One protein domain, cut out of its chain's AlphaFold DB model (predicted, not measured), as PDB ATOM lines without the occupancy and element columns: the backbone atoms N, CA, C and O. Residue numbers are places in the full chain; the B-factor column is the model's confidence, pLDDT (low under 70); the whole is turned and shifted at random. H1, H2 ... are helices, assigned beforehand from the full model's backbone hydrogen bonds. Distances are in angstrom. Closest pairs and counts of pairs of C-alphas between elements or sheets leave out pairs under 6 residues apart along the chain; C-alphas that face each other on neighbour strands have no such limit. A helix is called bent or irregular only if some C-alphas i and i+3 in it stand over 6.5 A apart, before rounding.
ATOM      1  N   ILE A  32      22.209  45.277  12.354       90.06
ATOM      2  CA  ILE A  32      21.106  45.681  13.238       90.06
ATOM      3  C   ILE A  32      19.771  45.617  12.486       90.06
ATOM      4  O   ILE A  32      18.825  45.001  12.973       90.06
ATOM      5  N   GLU A  33      19.702  46.182  11.279       90.38
ATOM      6  CA  GLU A  33      18.499  46.141  10.438       90.38
ATOM      7  C   GLU A  33      18.080  44.698  10.115       90.38
ATOM      8  O   GLU A  33      16.931  44.325  10.344       90.38
ATOM      9  N   GLN A  34      19.024  43.838   9.713       92.00
ATOM     10  CA  GLN A  34      18.751  42.418   9.453       92.00
ATOM     11  C   GLN A  34      18.231  41.669  10.688       92.00
ATOM     12  O   GLN A  34      17.359  40.804  10.571       92.00
ATOM     13  N   LEU A  35      18.763  41.963  11.878       94.12
ATOM     14  CA  LEU A  35      18.291  41.369  13.130       94.12
ATOM     15  C   LEU A  35      16.858  41.814  13.442       94.12
ATOM     16  O   LEU A  35      16.012  40.977  13.761       94.12
ATOM     17  N   VAL A  36      16.563  43.108  13.302       93.94
ATOM     18  CA  VAL A  36      15.222  43.665  13.532       93.94
ATOM     19  C   VAL A  36      14.204  43.096  12.535       93.94
ATOM     20  O   VAL A  36      13.095  42.723  12.932       93.94
ATOM     21  N   ASP A  37      14.577  42.946  11.265       92.94
ATOM     22  CA  ASP A  37      13.720  42.377  10.217       92.94
ATOM     23  C   ASP A  37      13.333  40.924  10.496       92.94
ATOM     24  O   ASP A  37      12.200  40.504  10.228       92.94
ATOM     25  N   ARG A  38      14.251  40.157  11.092       92.12
ATOM     26  CA  ARG A  38      14.023  38.756  11.466       92.12
ATOM     27  C   ARG A  38      13.027  38.596  12.610       92.12
ATOM     28  O   ARG A  38      12.474  37.504  12.737       92.12
ATOM     29  N   LEU A  39      12.750  39.645  13.392       95.00
ATOM     30  CA  LEU A  39      11.812  39.561  14.509       95.00
ATOM     31  C   LEU A  39      10.383  39.272  14.029       95.00
ATOM     32  O   LEU A  39       9.814  40.028  13.231       95.00
ATOM     33  N   LYS A  40       9.780  38.208  14.572       95.00
ATOM     34  CA  LYS A  40       8.412  37.765  14.263       95.00
ATOM     35  C   LYS A  40       7.630  37.422  15.532       95.00
ATOM     36  O   LYS A  40       8.221  37.035  16.539       95.00
ATOM     37  N   SER A  41       6.301  37.520  15.454       93.81
ATOM     38  CA  SER A  41       5.418  36.998  16.508       93.81
ATOM     39  C   SER A  41       5.567  35.480  16.573       93.81
ATOM     40  O   SER A  41       5.485  34.786  15.554       93.81
ATOM     41  N   CYS A  42       5.894  34.975  17.760       93.00
ATOM     42  CA  CYS A  42       6.077  33.558  18.024       93.00
ATOM     43  C   CYS A  42       6.052  33.277  19.528       93.00
ATOM     44  O   CYS A  42       6.216  34.161  20.367       93.00
ATOM     45  N   GLU A  43       5.877  32.006  19.862       91.56
ATOM     46  CA  GLU A  43       5.778  31.559  21.241       91.56
ATOM     47  C   GLU A  43       7.171  31.317  21.843       91.56
ATOM     48  O   GLU A  43       7.746  30.233  21.716       91.56
ATOM     49  N   LEU A  44       7.727  32.321  22.520       91.50
ATOM     50  CA  LEU A  44       9.039  32.196  23.157       91.50
ATOM     51  C   LEU A  44       9.047  31.087  24.238       91.50
ATOM     52  O   LEU A  44       8.009  30.631  24.737       91.50
ATOM     53  N   GLY A  45      10.244  30.575  24.544       82.88
ATOM     54  CA  GLY A  45      10.456  29.469  25.493       82.88
ATOM     55  C   GLY A  45      10.367  28.058  24.898       82.88
ATOM     56  O   GLY A  45      10.608  27.078  25.606       82.88
ATOM     57  N   LEU A  46      10.052  27.925  23.604       87.06
ATOM     58  CA  LEU A  46      10.151  26.649  22.886       87.06
ATOM     59  C   LEU A  46      11.519  26.515  22.192       87.06
ATOM     60  O   LEU A  46      11.968  27.483  21.574       87.06
ATOM     61  N   PRO A  47      12.142  25.319  22.170       85.31
ATOM     62  CA  PRO A  47      13.443  25.112  21.523       85.31
ATOM     63  C   PRO A  47      13.482  25.516  20.045       85.31
ATOM     64  O   PRO A  47      14.483  26.038  19.575       85.31
ATOM     65  N   ARG A  48      12.372  25.341  19.316       88.75
ATOM     66  CA  ARG A  48      12.249  25.735  17.900       88.75
ATOM     67  C   ARG A  48      12.327  27.250  17.656       88.75
ATOM     68  O   ARG A  48      12.432  27.667  16.511       88.75
ATOM     69  N   HIS A  49      12.217  28.060  18.708       92.00
ATOM     70  CA  HIS A  49      12.272  29.522  18.652       92.00
ATOM     71  C   HIS A  49      13.518  30.079  19.358       92.00
ATOM     72  O   HIS A  49      13.588  31.276  19.620       92.00
ATOM     73  N   SER A  50      14.515  29.236  19.655       89.94
ATOM     74  CA  SER A  50      15.777  29.665  20.274       89.94
ATOM     75  C   SER A  50      16.512  30.716  19.442       89.94
ATOM     76  O   SER A  50      17.060  31.658  19.999       89.94
ATOM     77  N   GLU A  51      16.453  30.616  18.113       92.31
ATOM     78  CA  GLU A  51      17.054  31.591  17.200       92.31
ATOM     79  C   GLU A  51      16.458  32.997  17.376       92.31
ATOM     80  O   GLU A  51      17.192  33.980  17.380       92.31
ATOM     81  N   GLN A  52      15.144  33.105  17.603       93.44
ATOM     82  CA  GLN A  52      14.490  34.385  17.897       93.44
ATOM     83  C   GLN A  52      14.982  34.962  19.234       93.44
ATOM     84  O   GLN A  52      15.199  36.168  19.335       93.44
ATOM     85  N   VAL A  53      15.186  34.115  20.251       93.62
ATOM     86  CA  VAL A  53      15.744  34.540  21.547       93.62
ATOM     87  C   VAL A  53      17.176  35.046  21.372       93.62
ATOM     88  O   VAL A  53      17.490  36.116  21.879       93.62
ATOM     89  N   MET A  54      18.000  34.361  20.574       93.75
ATOM     90  CA  MET A  54      19.361  34.809  20.258       93.75
ATOM     91  C   MET A  54      19.380  36.165  19.545       93.75
ATOM     92  O   MET A  54      20.178  37.026  19.898       93.75
ATOM     93  N   VAL A  55      18.474  36.389  18.587       94.88
ATOM     94  CA  VAL A  55      18.338  37.693  17.913       94.88
ATOM     95  C   VAL A  55      17.964  38.794  18.914       94.88
ATOM     96  O   VAL A  55      18.537  39.881  18.874       94.88
ATOM     97  N   LEU A  56      17.033  38.521  19.834       96.38
ATOM     98  CA  LEU A  56      16.654  39.467  20.890       96.38
ATOM     99  C   LEU A  56      17.813  39.749  21.857       96.38
ATOM    100  O   LEU A  56      18.021  40.902  22.228       96.38
ATOM    101  N   GLN A  57      18.566  38.719  22.255       94.50
ATOM    102  CA  GLN A  57      19.766  38.850  23.086       94.50
ATOM    103  C   GLN A  57      20.796  39.741  22.412       94.50
ATOM    104  O   GLN A  57      21.252  40.700  23.024       94.50
ATOM    105  N   GLU A  58      21.088  39.486  21.142       93.62
ATOM    106  CA  GLU A  58      22.055  40.267  20.384       93.62
ATOM    107  C   GLU A  58      21.631  41.737  20.261       93.62
ATOM    108  O   GLU A  58      22.412  42.633  20.574       93.62
ATOM    109  N   LEU A  59      20.372  42.007  19.895       93.81
ATOM    110  CA  LEU A  59      19.847  43.376  19.826       93.81
ATOM    111  C   LEU A  59      19.904  44.092  21.179       93.81
ATOM    112  O   LEU A  59      20.280  45.261  21.243       93.81
ATOM    113  N   ALA A  60      19.547  43.401  22.264       92.38
ATOM    114  CA  ALA A  60      19.593  43.965  23.608       92.38
ATOM    115  C   ALA A  60      21.030  44.224  24.081       92.38
ATOM    116  O   ALA A  60      21.278  45.241  24.721       92.38
ATOM    117  N   GLU A  84      21.121  54.097  19.755       83.62
ATOM    118  CA  GLU A  84      20.306  54.911  18.853       83.62
ATOM    119  C   GLU A  84      19.986  54.163  17.549       83.62
ATOM    120  O   GLU A  84      18.836  54.165  17.112       83.62
ATOM    121  N   HIS A  85      20.949  53.443  16.969       85.62
ATOM    122  CA  HIS A  85      20.725  52.662  15.747       85.62
ATOM    123  C   HIS A  85      19.741  51.501  15.946       85.62
ATOM    124  O   HIS A  85      18.890  51.280  15.082       85.62
ATOM    125  N   VAL A  86      19.806  50.778  17.073       91.25
ATOM    126  CA  VAL A  86      18.825  49.726  17.398       91.25
ATOM    127  C   VAL A  86      17.423  50.323  17.507       91.25
ATOM    128  O   VAL A  86      16.483  49.800  16.905       91.25
ATOM    129  N   VAL A  87      17.276  51.441  18.221       92.31
ATOM    130  CA  VAL A  87      15.982  52.119  18.377       92.31
ATOM    131  C   VAL A  87      15.461  52.628  17.029       92.31
ATOM    132  O   VAL A  87      14.304  52.380  16.688       92.31
ATOM    133  N   GLN A  88      16.308  53.270  16.220       91.12
ATOM    134  CA  GLN A  88      15.946  53.738  14.880       91.12
ATOM    135  C   GLN A  88      15.509  52.584  13.970       91.12
ATOM    136  O   GLN A  88      14.492  52.704  13.288       91.12
ATOM    137  N   ALA A  89      16.217  51.450  13.986       93.00
ATOM    138  CA  ALA A  89      15.851  50.274  13.198       93.00
ATOM    139  C   ALA A  89      14.505  49.677  13.645       93.00
ATOM    140  O   ALA A  89      13.679  49.321  12.803       93.00
ATOM    141  N   ILE A  90      14.247  49.610  14.959       95.50
ATOM    142  CA  ILE A  90      12.960  49.169  15.526       95.50
ATOM    143  C   ILE A  90      11.815  50.079  15.070       95.50
ATOM    144  O   ILE A  90      10.752  49.578  14.690       95.50
ATOM    145  N   VAL A  91      12.023  51.398  15.096       94.19
ATOM    146  CA  VAL A  91      11.029  52.394  14.672       94.19
ATOM    147  C   VAL A  91      10.778  52.306  13.169       94.19
ATOM    148  O   VAL A  91       9.625  52.177  12.756       94.19
ATOM    149  N   ALA A  92      11.835  52.295  12.354       92.62
ATOM    150  CA  ALA A  92      11.741  52.215  10.897       92.62
ATOM    151  C   ALA A  92      10.983  50.960  10.430       92.62
ATOM    152  O   ALA A  92      10.208  51.020   9.478       92.62
ATOM    153  N   ASN A  93      11.141  49.847  11.152       93.94
ATOM    154  CA  ASN A  93      10.472  48.578  10.858       93.94
ATOM    155  C   ASN A  93       9.175  48.350  11.651       93.94
ATOM    156  O   ASN A  93       8.629  47.244  11.634       93.94
ATOM    157  N   SER A  94       8.665  49.372  12.351       94.88
ATOM    158  CA  SER A  94       7.406  49.321  13.113       94.88
ATOM    159  C   SER A  94       7.327  48.159  14.122       94.88
ATOM    160  O   SER A  94       6.277  47.540  14.301       94.88
ATOM    161  N   LYS A  95       8.439  47.835  14.797       96.50
ATOM    162  CA  LYS A  95       8.545  46.651  15.673       96.50
ATOM    163  C   LYS A  95       8.176  46.892  17.141       96.50
ATOM    164  O   LYS A  95       8.096  45.923  17.890       96.50
ATOM    165  N   ILE A  96       7.893  48.131  17.562       96.56
ATOM    166  CA  ILE A  96       7.537  48.457  18.962       96.56
ATOM    167  C   ILE A  96       6.344  47.619  19.448       96.56
ATOM    168  O   ILE A  96       6.413  47.000  20.508       96.56
ATOM    169  N   GLY A  97       5.266  47.551  18.657       96.94
ATOM    170  CA  GLY A  97       4.072  46.776  19.012       96.94
ATOM    171  C   GLY A  97       4.366  45.283  19.189       96.94
ATOM    172  O   GLY A  97       3.941  44.691  20.175       96.94
ATOM    173  N   LEU A  98       5.170  44.709  18.289       97.56
ATOM    174  CA  LEU A  98       5.606  43.314  18.375       97.56
ATOM    175  C   LEU A  98       6.459  43.051  19.625       97.56
ATOM    176  O   LEU A  98       6.297  42.024  20.274       97.56
ATOM    177  N   ILE A  99       7.370  43.962  19.975       98.06
ATOM    178  CA  ILE A  99       8.210  43.834  21.174       98.06
ATOM    179  C   ILE A  99       7.339  43.808  22.438       98.06
ATOM    180  O   ILE A  99       7.555  42.964  23.307       98.06
ATOM    181  N   LEU A 100       6.334  44.685  22.527       98.25
ATOM    182  CA  LEU A 100       5.393  44.702  23.651       98.25
ATOM    183  C   LEU A 100       4.525  43.437  23.703       98.25
ATOM    184  O   LEU A 100       4.317  42.892  24.785       98.25
ATOM    185  N   GLU A 101       4.048  42.954  22.552       97.94
ATOM    186  CA  GLU A 101       3.300  41.694  22.435       97.94
ATOM    187  C   GLU A 101       4.131  40.518  22.961       97.94
ATOM    188  O   GLU A 101       3.718  39.841  23.906       97.94
ATOM    189  N   LEU A 102       5.343  40.342  22.422       98.19
ATOM    190  CA  LEU A 102       6.259  39.284  22.839       98.19
ATOM    191  C   LEU A 102       6.570  39.379  24.335       98.19
ATOM    192  O   LEU A 102       6.561  38.358  25.018       98.19
ATOM    193  N   LEU A 103       6.816  40.580  24.868       98.38
ATOM    194  CA  LEU A 103       7.095  40.764  26.293       98.38
ATOM    195  C   LEU A 103       5.900  40.340  27.154       98.38
ATOM    196  O   LEU A 103       6.076  39.583  28.111       98.38
ATOM    197  N   GLY A 104       4.692  40.777  26.794       97.81
ATOM    198  CA  GLY A 104       3.468  40.436  27.516       97.81
ATOM    199  C   GLY A 104       3.184  38.935  27.527       97.81
ATOM    200  O   GLY A 104       2.891  38.367  28.580       97.81
ATOM    201  N   ASP A 105       3.315  38.274  26.377       97.50
ATOM    202  CA  ASP A 105       3.125  36.826  26.259       97.50
ATOM    203  C   ASP A 105       4.174  36.042  27.050       97.50
ATOM    204  O   ASP A 105       3.846  35.091  27.765       97.50
ATOM    205  N   THR A 106       5.432  36.476  26.982       97.00
ATOM    206  CA  THR A 106       6.554  35.797  27.642       97.00
ATOM    207  C   THR A 106       6.463  35.920  29.166       97.00
ATOM    208  O   THR A 106       6.631  34.918  29.865       97.00
ATOM    209  N   LEU A 107       6.111  37.102  29.693       97.19
ATOM    210  CA  LEU A 107       5.886  37.322  31.129       97.19
ATOM    211  C   LEU A 107       4.743  36.454  31.671       97.19
ATOM    212  O   LEU A 107       4.896  35.803  32.704       97.19
ATOM    213  N   ARG A 108       3.612  36.380  30.955       96.56
ATOM    214  CA  ARG A 108       2.459  35.553  31.360       96.56
ATOM    215  C   ARG A 108       2.747  34.057  31.312       96.56
ATOM    216  O   ARG A 108       2.175  33.297  32.091       96.56
ATOM    217  N   LYS A 109       3.621  33.622  30.403       95.88
ATOM    218  CA  LYS A 109       3.987  32.212  30.255       95.88
ATOM    219  C   LYS A 109       4.993  31.746  31.309       95.88
ATOM    220  O   LYS A 109       4.966  30.572  31.677       95.88
ATOM    221  N   LEU A 110       5.837  32.638  31.828       95.06
ATOM    222  CA  LEU A 110       6.874  32.317  32.814       95.06
ATOM    223  C   LEU A 110       6.403  31.448  34.004       95.06
ATOM    224  O   LEU A 110       7.032  30.411  34.221       95.06
ATOM    225  N   PRO A 111       5.312  31.771  34.737       93.62
ATOM    226  CA  PRO A 111       4.879  30.981  35.897       93.62
ATOM    227  C   PRO A 111       4.400  29.566  35.543       93.62
ATOM    228  O   PRO A 111       4.260  28.726  36.427       93.62
ATOM    229  N   THR A 112       4.144  29.281  34.261       92.62
ATOM    230  CA  THR A 112       3.710  27.951  33.799       92.62
ATOM    231  C   THR A 112       4.877  27.014  33.490       92.62
ATOM    232  O   THR A 112       4.665  25.818  33.290       92.62
ATOM    233  N   MET A 113       6.109  27.533  33.428       92.81
ATOM    234  CA  MET A 113       7.285  26.720  33.137       92.81
ATOM    235  C   MET A 113       7.858  26.097  34.416       92.81
ATOM    236  O   MET A 113       8.037  26.806  35.410       92.81
ATOM    237  N   PRO A 114       8.235  24.805  34.396       89.50
ATOM    238  CA  PRO A 114       8.912  24.179  35.526       89.50
ATOM    239  C   PRO A 114      10.202  24.921  35.898       89.50
ATOM    240  O   PRO A 114      10.926  25.409  35.018       89.50
ATOM    241  N   ALA A 115      10.497  24.977  37.199       85.94
ATOM    242  CA  ALA A 115      11.760  25.506  37.704       85.94
ATOM    243  C   ALA A 115      12.959  24.807  37.059       85.94
ATOM    244  O   ALA A 115      12.891  23.623  36.738       85.94
ATOM    245  N   GLU A 116      14.011  25.587  36.799       82.94
ATOM    246  CA  GLU A 116      15.273  25.139  36.188       82.94
ATOM    247  C   GLU A 116      15.151  24.477  34.798       82.94
ATOM    248  O   GLU A 116      16.138  24.011  34.233       82.94
ATOM    249  N   SER A 117      13.962  24.461  34.187       90.12
ATOM    250  CA  SER A 117      13.796  23.941  32.829       90.12
ATOM    251  C   SER A 117      14.473  24.846  31.797       90.12
ATOM    252  O   SER A 117      14.410  26.073  31.891       90.12
ATOM    253  N   ASN A 118      15.026  24.253  30.734       89.44
ATOM    254  CA  ASN A 118      15.592  25.009  29.607       89.44
ATOM    255  C   ASN A 118      14.596  26.028  29.027       89.44
ATOM    256  O   ASN A 118      14.983  27.119  28.617       89.44
ATOM    257  N   SER A 119      13.300  25.701  29.024       92.44
ATOM    258  CA  SER A 119      12.247  26.626  28.604       92.44
ATOM    259  C   SER A 119      12.151  27.854  29.505       92.44
ATOM    260  O   SER A 119      12.027  28.960  28.989       92.44
ATOM    261  N   ARG A 120      12.258  27.694  30.830       92.81
ATOM    262  CA  ARG A 120      12.280  28.827  31.762       92.81
ATOM    263  C   ARG A 120      13.515  29.699  31.557       92.81
ATOM    264  O   ARG A 120      13.372  30.914  31.502       92.81
ATOM    265  N   VAL A 121      14.688  29.095  31.350       92.06
ATOM    266  CA  VAL A 121      15.925  29.831  31.022       92.06
ATOM    267  C   VAL A 121      15.737  30.681  29.759       92.06
ATOM    268  O   VAL A 121      16.040  31.874  29.762       92.06
ATOM    269  N   LEU A 122      15.175  30.092  28.697       93.56
ATOM    270  CA  LEU A 122      14.884  30.799  27.446       93.56
ATOM    271  C   LEU A 122      13.882  31.946  27.641       93.56
ATOM    272  O   LEU A 122      14.075  33.014  27.063       93.56
ATOM    273  N   LEU A 123      12.832  31.750  28.449       95.88
ATOM    274  CA  LEU A 123      11.874  32.817  28.759       95.88
ATOM    275  C   LEU A 123      12.525  33.952  29.553       95.88
ATOM    276  O   LEU A 123      12.337  35.107  29.190       95.88
ATOM    277  N   CYS A 124      13.303  33.652  30.600       95.44
ATOM    278  CA  CYS A 124      13.998  34.677  31.384       95.44
ATOM    279  C   CYS A 124      14.946  35.502  30.505       95.44
ATOM    280  O   CYS A 124      14.944  36.730  30.577       95.44
ATOM    281  N   SER A 125      15.703  34.837  29.627       94.62
ATOM    282  CA  SER A 125      16.571  35.519  28.666       94.62
ATOM    283  C   SER A 125      15.774  36.437  27.728       94.62
ATOM    284  O   SER A 125      16.068  37.629  27.627       94.62
ATOM    285  N   ALA A 126      14.697  35.927  27.125       96.56
ATOM    286  CA  ALA A 126      13.832  36.722  26.261       96.56
ATOM    287  C   ALA A 126      13.218  37.933  26.983       96.56
ATOM    288  O   ALA A 126      13.243  39.036  26.442       96.56
ATOM    289  N   ILE A 127      12.699  37.756  28.203       98.00
ATOM    290  CA  ILE A 127      12.116  38.839  29.012       98.00
ATOM    291  C   ILE A 127      13.162  39.917  29.289       98.00
ATOM    292  O   ILE A 127      12.877  41.094  29.078       98.00
ATOM    293  N   LYS A 128      14.372  39.528  29.715       96.69
ATOM    294  CA  LYS A 128      15.484  40.462  29.934       96.69
ATOM    295  C   LYS A 128      15.732  41.296  28.679       96.69
ATOM    296  O   LYS A 128      15.730  42.522  28.752       96.69
ATOM    297  N   SER A 129      15.917  40.641  27.535       96.94
ATOM    298  CA  SER A 129      16.195  41.319  26.270       96.94
ATOM    299  C   SER A 129      15.070  42.262  25.856       96.94
ATOM    300  O   SER A 129      15.322  43.411  25.507       96.94
ATOM    301  N   LEU A 130      13.821  41.809  25.945       98.38
ATOM    302  CA  LEU A 130      12.656  42.611  25.583       98.38
ATOM    303  C   LEU A 130      12.492  43.825  26.507       98.38
ATOM    304  O   LEU A 130      12.241  44.919  26.009       98.38
ATOM    305  N   LEU A 131      12.695  43.679  27.821       97.56
ATOM    306  CA  LEU A 131      12.654  44.804  28.763       97.56
ATOM    307  C   LEU A 131      13.764  45.827  28.496       97.56
ATOM    308  O   LEU A 131      13.498  47.026  28.558       97.56
ATOM    309  N   ILE A 132      14.980  45.386  28.150       95.62
ATOM    310  CA  ILE A 132      16.067  46.291  27.740       95.62
ATOM    311  C   ILE A 132      15.650  47.084  26.497       95.62
ATOM    312  O   ILE A 132      15.779  48.308  26.482       95.62
ATOM    313  N   LEU A 133      15.102  46.418  25.477       96.12
ATOM    314  CA  LEU A 133      14.653  47.086  24.254       96.12
ATOM    315  C   LEU A 133      13.510  48.074  24.524       96.12
ATOM    316  O   LEU A 133      13.548  49.192  24.010       96.12
ATOM    317  N   VAL A 134      12.532  47.710  25.364       97.12
ATOM    318  CA  VAL A 134      11.448  48.615  25.790       97.12
ATOM    319  C   VAL A 134      12.012  49.827  26.528       97.12
ATOM    320  O   VAL A 134      11.657  50.955  26.185       97.12
ATOM    321  N   LYS A 135      12.944  49.623  27.468       94.94
ATOM    322  CA  LYS A 135      13.630  50.711  28.176       94.94
ATOM    323  C   LYS A 135      14.308  51.654  27.189       94.94
ATOM    324  O   LYS A 135      14.073  52.856  27.263       94.94
ATOM    325  N   CYS A 136      15.091  51.128  26.246       92.56
ATOM    326  CA  CYS A 136      15.803  51.937  25.250       92.56
ATOM    327  C   CYS A 136      14.840  52.716  24.346       92.56
ATOM    328  O   CYS A 136      15.018  53.912  24.137       92.56
ATOM    329  N   CYS A 137      13.777  52.073  23.862       93.94
ATOM    330  CA  CYS A 137      12.780  52.728  23.017       93.94
ATOM    331  C   CYS A 137      11.978  53.798  23.781       93.94
ATOM    332  O   CYS A 137      11.601  54.808  23.199       93.94
ATOM    333  N   SER A 138      11.743  53.616  25.082       93.69
ATOM    334  CA  SER A 138      11.081  54.628  25.921       93.69
ATOM    335  C   SER A 138      11.984  55.815  26.286       93.69
ATOM    336  O   SER A 138      11.509  56.801  26.841       93.69
ATOM    337  N   ASP A 139      13.287  55.748  26.004       90.38
ATOM    338  CA  ASP A 139      14.263  56.720  26.503       90.38
ATOM    339  C   ASP A 139      14.239  58.068  25.761       90.38
ATOM    340  O   ASP A 139      14.604  59.115  26.295       90.38
ATOM    341  N   THR A 140      13.765  58.092  24.523       87.06
ATOM    342  CA  THR A 140      13.635  59.341  23.765       87.06
ATOM    343  C   THR A 140      12.167  59.685  23.599       87.06
ATOM    344  O   THR A 140      11.343  58.813  23.333       87.06
ATOM    345  N   ARG A 141      11.831  60.967  23.777       87.06
ATOM    346  CA  ARG A 141      10.439  61.429  23.735       87.06
ATOM    347  C   ARG A 141       9.786  61.099  22.394       87.06
ATOM    348  O   ARG A 141       8.710  60.520  22.377       87.06
ATOM    349  N   ASP A 142      10.472  61.405  21.295       88.94
ATOM    350  CA  ASP A 142       9.942  61.230  19.939       88.94
ATOM    351  C   ASP A 142       9.626  59.757  19.628       88.94
ATOM    352  O   ASP A 142       8.666  59.457  18.924       88.94
ATOM    353  N   VAL A 143      10.392  58.817  20.191       91.06
ATOM    354  CA  VAL A 143      10.102  57.381  20.064       91.06
ATOM    355  C   VAL A 143       8.986  56.968  21.016       91.06
ATOM    356  O   VAL A 143       8.104  56.202  20.627       91.06
ATOM    357  N   PHE A 144       8.976  57.495  22.243       92.88
ATOM    358  CA  PHE A 144       7.915  57.233  23.211       92.88
ATOM    359  C   PHE A 144       6.536  57.687  22.698       92.88
ATOM    360  O   PHE A 144       5.545  57.006  22.946       92.88
ATOM    361  N   GLU A 145       6.453  58.754  21.899       91.88
ATOM    362  CA  GLU A 145       5.216  59.199  21.231       91.88
ATOM    363  C   GLU A 145       4.601  58.158  20.277       91.88
ATOM    364  O   GLU A 145       3.397  58.185  20.023       91.88
ATOM    365  N   ILE A 146       5.393  57.201  19.787       92.75
ATOM    366  CA  ILE A 146       4.948  56.142  18.867       92.75
ATOM    367  C   ILE A 146       4.315  54.967  19.636       92.75
ATOM    368  O   ILE A 146       3.623  54.126  19.053       92.75
ATOM    369  N   PHE A 147       4.525  54.875  20.954       95.50
ATOM    370  CA  PHE A 147       3.998  53.771  21.749       95.50
ATOM    371  C   PHE A 147       2.470  53.789  21.824       95.50
ATOM    372  O   PHE A 147       1.825  54.812  22.052       95.50
ATOM    373  N   ASN A 148       1.877  52.594  21.790       96.00
ATOM    374  CA  ASN A 148       0.555  52.418  22.374       96.00
ATOM    375  C   ASN A 148       0.696  52.430  23.904       96.00
ATOM    376  O   ASN A 148       1.090  51.427  24.501       96.00
TER     377      ASN A 148
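AT A GLANCE: This is residues 32 to 60 and 84 to 148 of the 314 residues of an uncharacterized protein of Giardia intestinalis (strain P15) (UniProt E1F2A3). A long helical hairpin, H4 and H5, makes the longest axis of this domain, and the helix H2 packs along H5 with H4 apart from it. H1 folds back on H2, H3 sits between H1 and the last turns of H5, and the very short H6 turns a corner after H5. The printed part has 94 residues, with six named helices, H1 to H6 in order along the chain, and no named strand: its class is all helix. It is compact, with a radius of gyration of the C-alphas of 13.0 A, and elongated, spanning 40 by 23 by 17 A.

HOW THE PARTS SIT: H1, residues 32 to 38, and H2, residues 47 to 60, form a helical hairpin: they touch at Leu 35 and Val 55, whose C-alphas are closest at 6.0 A, with a shallow tilt of 25 degrees, opposite ways. H1 also touches H3, residues 84 to 92, the same way at 37 degrees, only just a steep tilt; the closest C-alphas are those of Glu 33 and Ala 89, 5.6 A apart. H5, residues 118 to 138, is the hub, touching four helices. H2 touches it with a shallow tilt of 32 degrees, the same way, closest at the C-alphas of Ala 60 and Ser 129, 5.1 A. H3 only just touches residues 133 to 137 of H5, with 3 pairs of C-alphas within 8 A, the closest those of Val 87 and Cys 137 at 5.7 A, and is about perpendicular to it at 88 degrees. H4, residues 96 to 112, forms a helical hairpin with H5: the closest C-alphas, those of Leu 103 and Leu 130, are 5.9 A apart, and the helices run opposite ways at a shallow tilt of 33 degrees, only just short of steep. H6, residues 141 to 144, and H5 touch only at the corner, and only just, with 3 pairs of C-alphas within 8 A; those of Ser 138 and Phe 144 are closest at 4.9 A. H2 and H4 are apart. Every O i to N i+4 pair is within hydrogen-bond range in H1, H3 and H5, against 8 of 10 in H2 and 11 of 13 in H4; H6 is too short for such a pair.

IN THESE COORDINATES: H1 begins at C-alpha 32, (21.106, 45.681, 13.238). H2 is 19.9 A long from first to last C-alpha and irregular, C-alphas 48 and 51 being 7.6 A apart. H3 is 12.0 A long. H4, 25.6 A, is only just irregular, with C-alphas 108 and 111 at 6.9 A. H5, 30.2 A, begins at C-alpha 118, (15.592, 25.009, 29.607). H6 ends at C-alpha 144, (7.915, 57.233, 23.211).

THE WHOLE: The two C-alphas farthest apart, those of Pro 114 and Asp 142, are 40.2 A apart. Residues 61 to 83 are not printed, and C-alphas 60 and 84 are 12.0 A apart across the cut. Of the links printed whole, H1 to H2 is short and the others are tight. The mean pLDDT of the printed part is 93.3, and no printed residue is under 70.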